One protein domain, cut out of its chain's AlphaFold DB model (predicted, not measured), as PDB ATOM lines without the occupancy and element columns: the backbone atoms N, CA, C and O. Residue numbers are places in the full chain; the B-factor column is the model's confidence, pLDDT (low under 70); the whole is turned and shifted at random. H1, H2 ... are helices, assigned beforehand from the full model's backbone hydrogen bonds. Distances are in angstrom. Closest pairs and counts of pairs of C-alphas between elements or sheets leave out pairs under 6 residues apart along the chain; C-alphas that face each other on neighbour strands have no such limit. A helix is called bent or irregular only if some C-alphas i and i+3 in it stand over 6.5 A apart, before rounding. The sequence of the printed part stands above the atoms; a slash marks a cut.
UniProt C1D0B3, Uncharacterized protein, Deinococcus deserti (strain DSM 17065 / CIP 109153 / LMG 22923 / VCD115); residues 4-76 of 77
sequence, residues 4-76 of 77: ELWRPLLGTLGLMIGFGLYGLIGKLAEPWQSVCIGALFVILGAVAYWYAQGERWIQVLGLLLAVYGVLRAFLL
ATOM      1  N   GLU A   4      19.521  32.748  32.568       73.81
ATOM      2  CA  GLU A   4      20.555  32.003  31.856       73.81
ATOM      3  C   GLU A   4      21.181  30.883  32.693       73.81
ATOM      4  O   GLU A   4      21.570  29.860  32.138       73.81
ATOM      5  N   LEU A   5      21.216  31.024  34.026       75.69
ATOM      6  CA  LEU A   5      21.774  30.003  34.925       75.69
ATOM      7  C   LEU A   5      20.714  29.006  35.416       75.69
ATOM      8  O   LEU A   5      20.994  27.824  35.603       75.69
ATOM      9  N   TRP A   6      19.472  29.464  35.591       80.12
ATOM     10  CA  TRP A   6      18.375  28.618  36.066       80.12
ATOM     11  C   TRP A   6      17.942  27.583  35.033       80.12
ATOM     12  O   TRP A   6      17.577  26.473  35.400       80.12
ATOM     13  N   ARG A   7      18.017  27.920  33.742       81.12
ATOM     14  CA  ARG A   7      17.612  27.019  32.660       81.12
ATOM     15  C   ARG A   7      18.432  25.717  32.613       81.12
ATOM     16  O   ARG A   7      17.810  24.656  32.639       81.12
ATOM     17  N   PRO A   8      19.780  25.740  32.609       86.06
ATOM     18  CA  PRO A   8      20.571  24.511  32.668       86.06
ATOM     19  C   PRO A   8      20.422  23.772  34.004       86.06
ATOM     20  O   PRO A   8      20.331  22.550  33.996       86.06
ATOM     21  N   LEU A   9      20.318  24.475  35.138       88.12
ATOM     22  CA  LEU A   9      20.106  23.830  36.442       88.12
ATOM     23  C   LEU A   9      18.776  23.068  36.510       88.12
ATOM     24  O   LEU A   9      18.757  21.912  36.927       88.12
ATOM     25  N   LEU A  10      17.678  23.681  36.061       86.81
ATOM     26  CA  LEU A  10      16.368  23.028  35.998       86.81
ATOM     27  C   LEU A  10      16.374  21.848  35.017       86.81
ATOM     28  O   LEU A  10      15.766  20.822  35.307       86.81
ATOM     29  N   GLY A  11      17.099  21.963  33.900       86.06
ATOM     30  CA  GLY A  11      17.301  20.858  32.961       86.06
ATOM     31  C   GLY A  11      18.029  19.669  33.595       86.06
ATOM     32  O   GLY A  11      17.548  18.539  33.514       86.06
ATOM     33  N   THR A  12      19.145  19.915  34.285       90.75
ATOM     34  CA  THR A  12      19.913  18.870  34.981       90.75
ATOM     35  C   THR A  12      19.106  18.226  36.103       90.75
ATOM     36  O   THR A  12      19.086  17.003  36.218       90.75
ATOM     37  N   LEU A  13      18.394  19.026  36.903       90.56
ATOM     38  CA  LEU A  13      17.505  18.516  37.947       90.56
ATOM     39  C   LEU A  13      16.389  17.651  37.354       90.56
ATOM     40  O   LEU A  13      16.144  16.554  37.847       90.56
ATOM     41  N   GLY A  14      15.762  18.101  36.264       88.00
ATOM     42  CA  GLY A  14      14.750  17.328  35.547       88.00
ATOM     43  C   GLY A  14      15.287  15.990  35.038       88.00
ATOM     44  O   GLY A  14      14.635  14.964  35.223       88.00
ATOM     45  N   LEU A  15      16.499  15.971  34.473       90.88
ATOM     46  CA  LEU A  15      17.166  14.741  34.034       90.88
ATOM     47  C   LEU A  15      17.455  13.797  35.204       90.88
ATOM     48  O   LEU A  15      17.109  12.620  35.130       90.88
ATOM     49  N   MET A  16      18.047  14.298  36.292       93.94
ATOM     50  CA  MET A  16      18.337  13.486  37.479       93.94
ATOM     51  C   MET A  16      17.067  12.863  38.060       93.94
ATOM     52  O   MET A  16      17.053  11.672  38.373       93.94
ATOM     53  N   ILE A  17      15.994  13.648  38.162       89.88
ATOM     54  CA  ILE A  17      14.694  13.168  38.639       89.88
ATOM     55  C   ILE A  17      14.130  12.124  37.674       89.88
ATOM     56  O   ILE A  17      13.718  11.054  38.117       89.88
ATOM     57  N   GLY A  18      14.149  12.390  36.366       88.00
ATOM     58  CA  GLY A  18      13.629  11.479  35.349       88.00
ATOM     59  C   GLY A  18      14.328  10.119  35.365       88.00
ATOM     60  O   GLY A  18      13.667   9.086  35.468       88.00
ATOM     61  N   PHE A  19      15.663  10.106  35.335       90.25
ATOM     62  CA  PHE A  19      16.442   8.866  35.390       90.25
ATOM     63  C   PHE A  19      16.305   8.145  36.734       90.25
ATOM     64  O   PHE A  19      16.193   6.919  36.757       90.25
ATOM     65  N   GLY A  20      16.270   8.890  37.842       91.94
ATOM     66  CA  GLY A  20      16.056   8.328  39.173       91.94
ATOM     67  C   GLY A  20      14.699   7.634  39.289       91.94
ATOM     68  O   GLY A  20      14.633   6.465  39.668       91.94
ATOM     69  N   LEU A  21      13.621   8.316  38.893       89.06
ATOM     70  CA  LEU A  21      12.271   7.753  38.889       89.06
ATOM     71  C   LEU A  21      12.171   6.537  37.969       89.06
ATOM     72  O   LEU A  21      11.632   5.515  38.382       89.06
ATOM     73  N   TYR A  22      12.729   6.605  36.760       87.19
ATOM     74  CA  TYR A  22      12.696   5.480  35.826       87.19
ATOM     75  C   TYR A  22      13.432   4.248  36.375       87.19
ATOM     76  O   TYR A  22      12.909   3.136  36.324       87.19
ATOM     77  N   GLY A  23      14.615   4.446  36.968       89.75
ATOM     78  CA  GLY A  23      15.392   3.372  37.589       89.75
ATOM     79  C   GLY A  23      14.718   2.754  38.819       89.75
ATOM     80  O   GLY A  23      14.878   1.560  39.065       89.75
ATOM     81  N   LEU A  24      13.951   3.538  39.584       91.38
ATOM     82  CA  LEU A  24      13.134   3.024  40.685       91.38
ATOM     83  C   LEU A  24      11.921   2.249  40.166       91.38
ATOM     84  O   LEU A  24      11.648   1.154  40.650       91.38
ATOM     85  N   ILE A  25      11.229   2.785  39.158       91.50
ATOM     86  CA  ILE A  25      10.015   2.179  38.606       91.50
ATOM     87  C   ILE A  25      10.305   0.840  37.927       91.50
ATOM     88  O   ILE A  25       9.529  -0.099  38.077       91.50
ATOM     89  N   GLY A  26      11.454   0.711  37.259       87.25
ATOM     90  CA  GLY A  26      11.888  -0.550  36.653       87.25
ATOM     91  C   GLY A  26      12.128  -1.698  37.643       87.25
ATOM     92  O   GLY A  26      12.342  -2.822  37.209       87.25
ATOM     93  N   LYS A  27      12.108  -1.435  38.957       89.94
ATOM     94  CA  LYS A  27      12.219  -2.463  40.004       89.94
ATOM     95  C   LYS A  27      10.868  -2.940  40.535       89.94
ATOM     96  O   LYS A  27      10.841  -3.875  41.332       89.94
ATOM     97  N   LEU A  28       9.764  -2.286  40.167       89.31
ATOM     98  CA  LEU A  28       8.438  -2.744  40.569       89.31
ATOM     99  C   LEU A  28       8.030  -3.965  39.747       89.31
ATOM    100  O   LEU A  28       8.352  -4.071  38.570       89.31
ATOM    101  N   ALA A  29       7.280  -4.869  40.371       88.25
ATOM    102  CA  ALA A  29       6.610  -5.939  39.650       88.25
ATOM    103  C   ALA A  29       5.421  -5.386  38.847       88.25
ATOM    104  O   ALA A  29       4.824  -4.358  39.196       88.25
ATOM    105  N   GLU A  30       5.027  -6.105  37.800       85.12
ATOM    106  CA  GLU A  30       3.731  -5.873  37.172       85.12
ATOM    107  C   GLU A  30       2.584  -6.114  38.171       85.12
ATOM    108  O   GLU A  30       2.686  -6.987  39.037       85.12
ATOM    109  N   PRO A  31       1.480  -5.347  38.086       86.62
ATOM    110  CA  PRO A  31       1.179  -4.305  37.095       86.62
ATOM    111  C   PRO A  31       1.680  -2.905  37.491       86.62
ATOM    112  O   PRO A  31       1.535  -1.952  36.724       86.62
ATOM    113  N   TRP A  32       2.258  -2.753  38.685       88.31
ATOM    114  CA  TRP A  32       2.618  -1.450  39.249       88.31
ATOM    115  C   TRP A  32       3.672  -0.717  38.427       88.31
ATOM    116  O   TRP A  32       3.604   0.503  38.311       88.31
ATOM    117  N   GLN A  33       4.585  -1.452  37.791       90.06
ATOM    118  CA  GLN A  33       5.526  -0.872  36.838       90.06
ATOM    119  C   GLN A  33       4.800  -0.155  35.686       90.06
ATOM    120  O   GLN A  33       5.027   1.038  35.473       90.06
ATOM    121  N   SER A  34       3.890  -0.833  34.979       87.38
ATOM    122  CA  SER A  34       3.153  -0.238  33.851       87.38
ATOM    123  C   SER A  34       2.225   0.900  34.296       87.38
ATOM    124  O   SER A  34       2.173   1.931  33.624       87.38
ATOM    125  N   VAL A  35       1.599   0.798  35.477       91.19
ATOM    126  CA  VAL A  35       0.796   1.890  36.065       91.19
ATOM    127  C   VAL A  35       1.651   3.122  36.374       91.19
ATOM    128  O   VAL A  35       1.285   4.229  35.984       91.19
ATOM    129  N   CYS A  36       2.801   2.958  37.034       92.31
ATOM    130  CA  CYS A  36       3.684   4.074  37.379       92.31
ATOM    131  C   CYS A  36       4.276   4.745  36.135       92.31
ATOM    132  O   CYS A  36       4.315   5.973  36.067       92.31
ATOM    133  N   ILE A  37       4.700   3.968  35.133       90.06
ATOM    134  CA  ILE A  37       5.196   4.540  33.874       90.06
ATOM    135  C   ILE A  37       4.068   5.283  33.154       90.06
ATOM    136  O   ILE A  37       4.267   6.415  32.714       90.06
ATOM    137  N   GLY A  38       2.877   4.686  33.072       90.81
ATOM    138  CA  GLY A  38       1.703   5.334  32.498       90.81
ATOM    139  C   GLY A  38       1.376   6.659  33.189       90.81
ATOM    140  O   GLY A  38       1.231   7.680  32.520       90.81
ATOM    141  N   ALA A  39       1.373   6.683  34.524       91.56
ATOM    142  CA  ALA A  39       1.144   7.891  35.313       91.56
ATOM    143  C   ALA A  39       2.174   8.995  35.021       91.56
ATOM    144  O   ALA A  39       1.793  10.155  34.863       91.56
ATOM    145  N   LEU A  40       3.462   8.654  34.882       92.19
ATOM    146  CA  LEU A  40       4.490   9.628  34.498       92.19
ATOM    147  C   LEU A  40       4.222  10.240  33.119       92.19
ATOM    148  O   LEU A  40       4.363  11.451  32.955       92.19
ATOM    149  N   PHE A  41       3.796   9.433  32.144       92.56
ATOM    150  CA  PHE A  41       3.419   9.918  30.814       92.56
ATOM    151  C   PHE A  41       2.181  10.823  30.849       92.56
ATOM    152  O   PHE A  41       2.166  11.853  30.174       92.56
ATOM    153  N   VAL A  42       1.181  10.491  31.673       93.75
ATOM    154  CA  VAL A  42      -0.003  11.340  31.892       93.75
ATOM    155  C   VAL A  42       0.385  12.688  32.476       93.75
ATOM    156  O   VAL A  42      -0.010  13.721  31.937       93.75
ATOM    157  N   ILE A  43       1.186  12.691  33.542       93.94
ATOM    158  CA  ILE A  43       1.641  13.920  34.196       93.94
ATOM    159  C   ILE A  43       2.456  14.764  33.215       93.94
ATOM    160  O   ILE A  43       2.187  15.953  33.065       93.94
ATOM    161  N   LEU A  44       3.411  14.155  32.505       90.56
ATOM    162  CA  LEU A  44       4.234  14.851  31.520       90.56
ATOM    163  C   LEU A  44       3.379  15.467  30.407       90.56
ATOM    164  O   LEU A  44       3.566  16.634  30.069       90.56
ATOM    165  N   GLY A  45       2.429  14.705  29.866       91.62
ATOM    166  CA  GLY A  45       1.518  15.167  28.825       91.62
ATOM    167  C   GLY A  45       0.623  16.319  29.286       91.62
ATOM    168  O   GLY A  45       0.512  17.326  28.590       91.62
ATOM    169  N   ALA A  46       0.051  16.218  30.490       92.62
ATOM    170  CA  ALA A  46      -0.782  17.265  31.083       92.62
ATOM    171  C   ALA A  46       0.011  18.556  31.348       92.62
ATOM    172  O   ALA A  46      -0.450  19.651  31.021       92.62
ATOM    173  N   VAL A  47       1.229  18.432  31.887       91.06
ATOM    174  CA  VAL A  47       2.123  19.574  32.118       91.06
ATOM    175  C   VAL A  47       2.553  20.203  30.795       91.06
ATOM    176  O   VAL A  47       2.521  21.424  30.677       91.06
ATOM    177  N   ALA A  48       2.900  19.402  29.780       89.62
ATOM    178  CA  ALA A  48       3.261  19.903  28.454       89.62
ATOM    179  C   ALA A  48       2.093  20.638  27.781       89.62
ATOM    180  O   ALA A  48       2.288  21.716  27.221       89.62
ATOM    181  N   TYR A  49       0.877  20.097  27.888       89.56
ATOM    182  CA  TYR A  49      -0.332  20.727  27.367       89.56
ATOM    183  C   TYR A  49      -0.588  22.089  28.023       89.56
ATOM    184  O   TYR A  49      -0.839  23.072  27.326       89.56
ATOM    185  N   TRP A  50      -0.478  22.173  29.354       90.81
ATOM    186  CA  TRP A  50      -0.652  23.436  30.073       90.81
ATOM    187  C   TRP A  50       0.476  24.425  29.764       90.81
ATOM    188  O   TRP A  50       0.218  25.593  29.487       90.81
ATOM    189  N   TYR A  51       1.727  23.973  29.738       88.06
ATOM    190  CA  TYR A  51       2.868  24.829  29.415       88.06
ATOM    191  C   TYR A  51       2.752  25.450  28.013       88.06
ATOM    192  O   TYR A  51       3.116  26.605  27.802       88.06
ATOM    193  N   ALA A  52       2.191  24.710  27.060       86.38
ATOM    194  CA  ALA A  52       2.097  25.102  25.663       86.38
ATOM    195  C   ALA A  52       0.850  25.920  25.296       86.38
ATOM    196  O   ALA A  52       0.388  25.822  24.161       86.38
ATOM    197  N   GLN A  53       0.287  26.746  26.186       78.44
ATOM    198  CA  GLN A  53      -0.946  27.515  25.915       78.44
ATOM    199  C   GLN A  53      -0.933  28.395  24.636       78.44
ATOM    200  O   GLN A  53      -1.991  28.860  24.224       78.44
ATOM    201  N   GLY A  54       0.210  28.585  23.967       81.38
ATOM    202  CA  GLY A  54       0.317  29.258  22.663       81.38
ATOM    203  C   GLY A  54       0.728  28.380  21.469       81.38
ATOM    204  O   GLY A  54       0.669  28.856  20.342       81.38
ATOM    205  N   GLU A  55       1.117  27.117  21.673       89.81
ATOM    206  CA  GLU A  55       1.731  26.272  20.635       89.81
ATOM    207  C   GLU A  55       0.905  24.996  20.408       89.81
ATOM    208  O   GLU A  55       1.035  24.000  21.128       89.81
ATOM    209  N   ARG A  56       0.046  25.008  19.377       90.75
ATOM    210  CA  ARG A  56      -0.885  23.899  19.079       90.75
ATOM    211  C   ARG A  56      -0.177  22.557  18.899       90.75
ATOM    212  O   ARG A  56      -0.712  21.531  19.306       90.75
ATOM    213  N   TRP A  57       1.022  22.552  18.318       92.19
ATOM    214  CA  TRP A  57       1.776  21.318  18.098       92.19
ATOM    215  C   TRP A  57       2.166  20.631  19.412       92.19
ATOM    216  O   TRP A  57       1.974  19.425  19.569       92.19
ATOM    217  N   ILE A  58       2.644  21.403  20.394       88.38
ATOM    218  CA  ILE A  58       3.042  20.865  21.700       88.38
ATOM    219  C   ILE A  58       1.810  20.441  22.506       88.38
ATOM    220  O   ILE A  58       1.864  19.436  23.210       88.38
ATOM    221  N   GLN A  59       0.678  21.135  22.359       90.62
ATOM    222  CA  GLN A  59      -0.587  20.701  22.960       90.62
ATOM    223  C   GLN A  59      -1.035  19.339  22.424       90.62
ATOM    224  O   GLN A  59      -1.341  18.443  23.209       90.62
ATOM    225  N   VAL A  60      -1.029  19.145  21.101       94.25
ATOM    226  CA  VAL A  60      -1.374  17.848  20.494       94.25
ATOM    227  C   VAL A  60      -0.422  16.759  20.985       94.25
ATOM    228  O   VAL A  60      -0.875  15.685  21.378       94.25
ATOM    229  N   LEU A  61       0.883  17.042  21.043       93.12
ATOM    230  CA  LEU A  61       1.870  16.103  21.572       93.12
ATOM    231  C   LEU A  61       1.610  15.758  23.047       93.12
ATOM    232  O   LEU A  61       1.646  14.586  23.417       93.12
ATOM    233  N   GLY A  62       1.320  16.758  23.881       91.38
ATOM    234  CA  GLY A  62       1.000  16.576  25.296       91.38
ATOM    235  C   GLY A  62      -0.254  15.729  25.498       91.38
ATOM    236  O   GLY A  62      -0.262  14.816  26.323       91.38
ATOM    237  N   LEU A  63      -1.287  15.956  24.685       94.00
ATOM    238  CA  LEU A  63      -2.501  15.146  24.701       94.00
ATOM    239  C   LEU A  63      -2.219  13.695  24.288       94.00
ATOM    240  O   LEU A  63      -2.659  12.775  24.974       94.00
ATOM    241  N   LEU A  64      -1.456  13.477  23.212       94.88
ATOM    242  CA  LEU A  64      -1.065  12.134  22.765       94.88
ATOM    243  C   LEU A  64      -0.260  11.389  23.836       94.88
ATOM    244  O   LEU A  64      -0.532  10.219  24.098       94.88
ATOM    245  N   LEU A  65       0.686  12.071  24.489       92.50
ATOM    246  CA  LEU A  65       1.456  11.528  25.612       92.50
ATOM    247  C   LEU A  65       0.546  11.128  26.774       92.50
ATOM    248  O   LEU A  65       0.707  10.042  27.330       92.50
ATOM    249  N   ALA A  66      -0.431  11.973  27.112       92.38
ATOM    250  CA  ALA A  66      -1.359  11.679  28.191       92.38
ATOM    251  C   ALA A  66      -2.257  10.479  27.867       92.38
ATOM    252  O   ALA A  66      -2.373   9.560  28.675       92.38
ATOM    253  N   VAL A  67      -2.827  10.432  26.662       94.12
ATOM    254  CA  VAL A  67      -3.644   9.301  26.200       94.12
ATOM    255  C   VAL A  67      -2.830   8.008  26.194       94.12
ATOM    256  O   VAL A  67      -3.295   6.986  26.699       94.12
ATOM    257  N   TYR A  68      -1.597   8.050  25.685       92.38
ATOM    258  CA  TYR A  68      -0.693   6.905  25.716       92.38
ATOM    259  C   TYR A  68      -0.398   6.443  27.148       92.38
ATOM    260  O   TYR A  68      -0.444   5.246  27.423       92.38
ATOM    261  N   GLY A  69      -0.150   7.372  28.075       90.25
ATOM    262  CA  GLY A  69       0.074   7.054  29.484       90.25
ATOM    263  C   GLY A  69      -1.115   6.336  30.129       90.25
ATOM    264  O   GLY A  69      -0.923   5.336  30.819       90.25
ATOM    265  N   VAL A  70      -2.345   6.779  29.844       91.69
ATOM    266  CA  VAL A  70      -3.568   6.097  30.303       91.69
ATOM    267  C   VAL A  70      -3.676   4.703  29.684       91.69
ATOM    268  O   VAL A  70      -3.867   3.723  30.401       91.69
ATOM    269  N   LEU A  71      -3.511   4.585  28.364       92.19
ATOM    270  CA  LEU A  71      -3.568   3.291  27.678       92.19
ATOM    271  C   LEU A  71      -2.526   2.316  28.228       92.19
ATOM    272  O   LEU A  71      -2.829   1.146  28.439       92.19
ATOM    273  N   ARG A  72      -1.319   2.794  28.521       86.12
ATOM    274  CA  ARG A  72      -0.260   1.981  29.115       86.12
ATOM    275  C   ARG A  72      -0.552   1.569  30.552       86.12
ATOM    276  O   ARG A  72      -0.256   0.448  30.932       86.12
ATOM    277  N   ALA A  73      -1.165   2.436  31.348       86.62
ATOM    278  CA  ALA A  73      -1.499   2.087  32.724       86.62
ATOM    279  C   ALA A  73      -2.554   0.966  32.814       86.62
ATOM    280  O   ALA A  73      -2.513   0.171  33.750       86.62
ATOM    281  N   PHE A  74      -3.496   0.901  31.863       86.06
ATOM    282  CA  PHE A  74      -4.673   0.031  31.979       86.06
ATOM    283  C   PHE A  74      -4.771  -1.087  30.930       86.06
ATOM    284  O   PHE A  74      -5.279  -2.163  31.253       86.06
ATOM    285  N   LEU A  75      -4.316  -0.857  29.694       85.00
ATOM    286  CA  LEU A  75      -4.481  -1.785  28.567       85.00
ATOM    287  C   LEU A  75      -3.167  -2.440  28.119       85.00
ATOM    288  O   LEU A  75      -3.182  -3.614  27.760       85.00
ATOM    289  N   LEU A  76      -2.053  -1.703  28.117       74.38
ATOM    290  CA  LEU A  76      -0.755  -2.207  27.651       74.38
ATOM    291  C   LEU A  76       0.081  -2.608  28.869       74.38
ATOM    292  O   LEU A  76       0.780  -1.771  29.438       74.38
TER     293      LEU A  76
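Overview. This is residues 4 to 76 of the 77 residues of an uncharacterized protein of Deinococcus deserti (strain DSM 17065 / CIP 109153 / LMG 22923 / VCD115) (UniProt C1D0B3). Three helices follow one another back and forth in a single flat zigzag: H2 and H3 lie closely side by side as a helical hairpin, while H1 opens away from H2 as the free arm of a narrow V. H1 meets H2 only near the closed end of that V, by the link between them, and residues 4 to 17 of H1 stick out, with the gap between the two helices widening toward Glu 4. The printed part has 73 residues with three named helices, in the order H1, H2, H3, and no named strand; the class is all helix. The whole is only just loose, close to compact, with a radius of gyration of the C-alphas of 13.9 A. Its outline, 41 by 27 by 11 A along the three main axes, is only just flat.

Along the chain. The printed part begins at Glu 4 with H1, residues 4 to 25, which measures 32.3 A from first to last C-alpha and is the longest helix by residues, with 22. C-alpha 4 stands at (20.555, 32.003, 31.856) and C-alpha 25 at (10.015, 2.179, 38.606), and the fall in y between them shows the way the helix runs. H1 is neither bent nor irregular, but only just: C-alphas 5 and 8 are 6.1 A apart. Residues 26 to 31 make a short link of 6 residues to H2, residues 32 to 51, which measures 28.1 A. Along H2 the y values climb again, from C-alpha 32 at (2.618, -1.450, 39.249) to C-alpha 51 at (2.868, 24.829, 29.415). Residues 52 to 55 make a tight link of 4 residues to H3, residues 56 to 74, which measures 27.4 A. H3 ends with C-alpha 74 at (-4.673, 0.031, 31.979), and residues 75 and 76 follow it.

Arrangement. H1 and H2 form a helical hairpin and run opposite ways at a shallow tilt of 22 degrees. They touch with 4 pairs of C-alphas within 8 A, the closest being those of Ile 25 and Gln 33, 5.7 A apart. H1 touches H2 with residues 22 to 25 alone, and H2 touches H1 with residues 33 to 37 alone; the centres of the two helices are 15.5 A apart. Residues 4 to 17 of H1 stand free, with no C-alpha 8 or more residues away along the chain within 10 A. H2 and H3 form a second helical hairpin and run opposite ways at a shallow tilt of 17 degrees. They touch with 55 pairs of C-alphas within 8 A, and their centres are 8.0 A apart. Their closest C-alphas are those of Gly 38 and Gly 69, at 3.8 A. H1 and H3 are apart. In H2 and H3 every O i to N i+4 pair is within hydrogen-bond range, while in H1 17 of 18 are.

Size, cuts and confidence. The two C-alphas farthest apart are those of Glu 4 and Leu 75, at 42.2 A, and the first and last printed C-alphas, those of Glu 4 and Leu 76, are 40.5 A apart. Without the stretch that stands free, the body has 59 residues, spans 39 by 25 by 11 A and has a radius of gyration of 12.4 A. The printed part has no cut, and neither of its two links between helices is long. The mean pLDDT of the printed part is 89.0, and no printed residue is under 70; the mean is 87 for H1 and 91 for both H2 and H3.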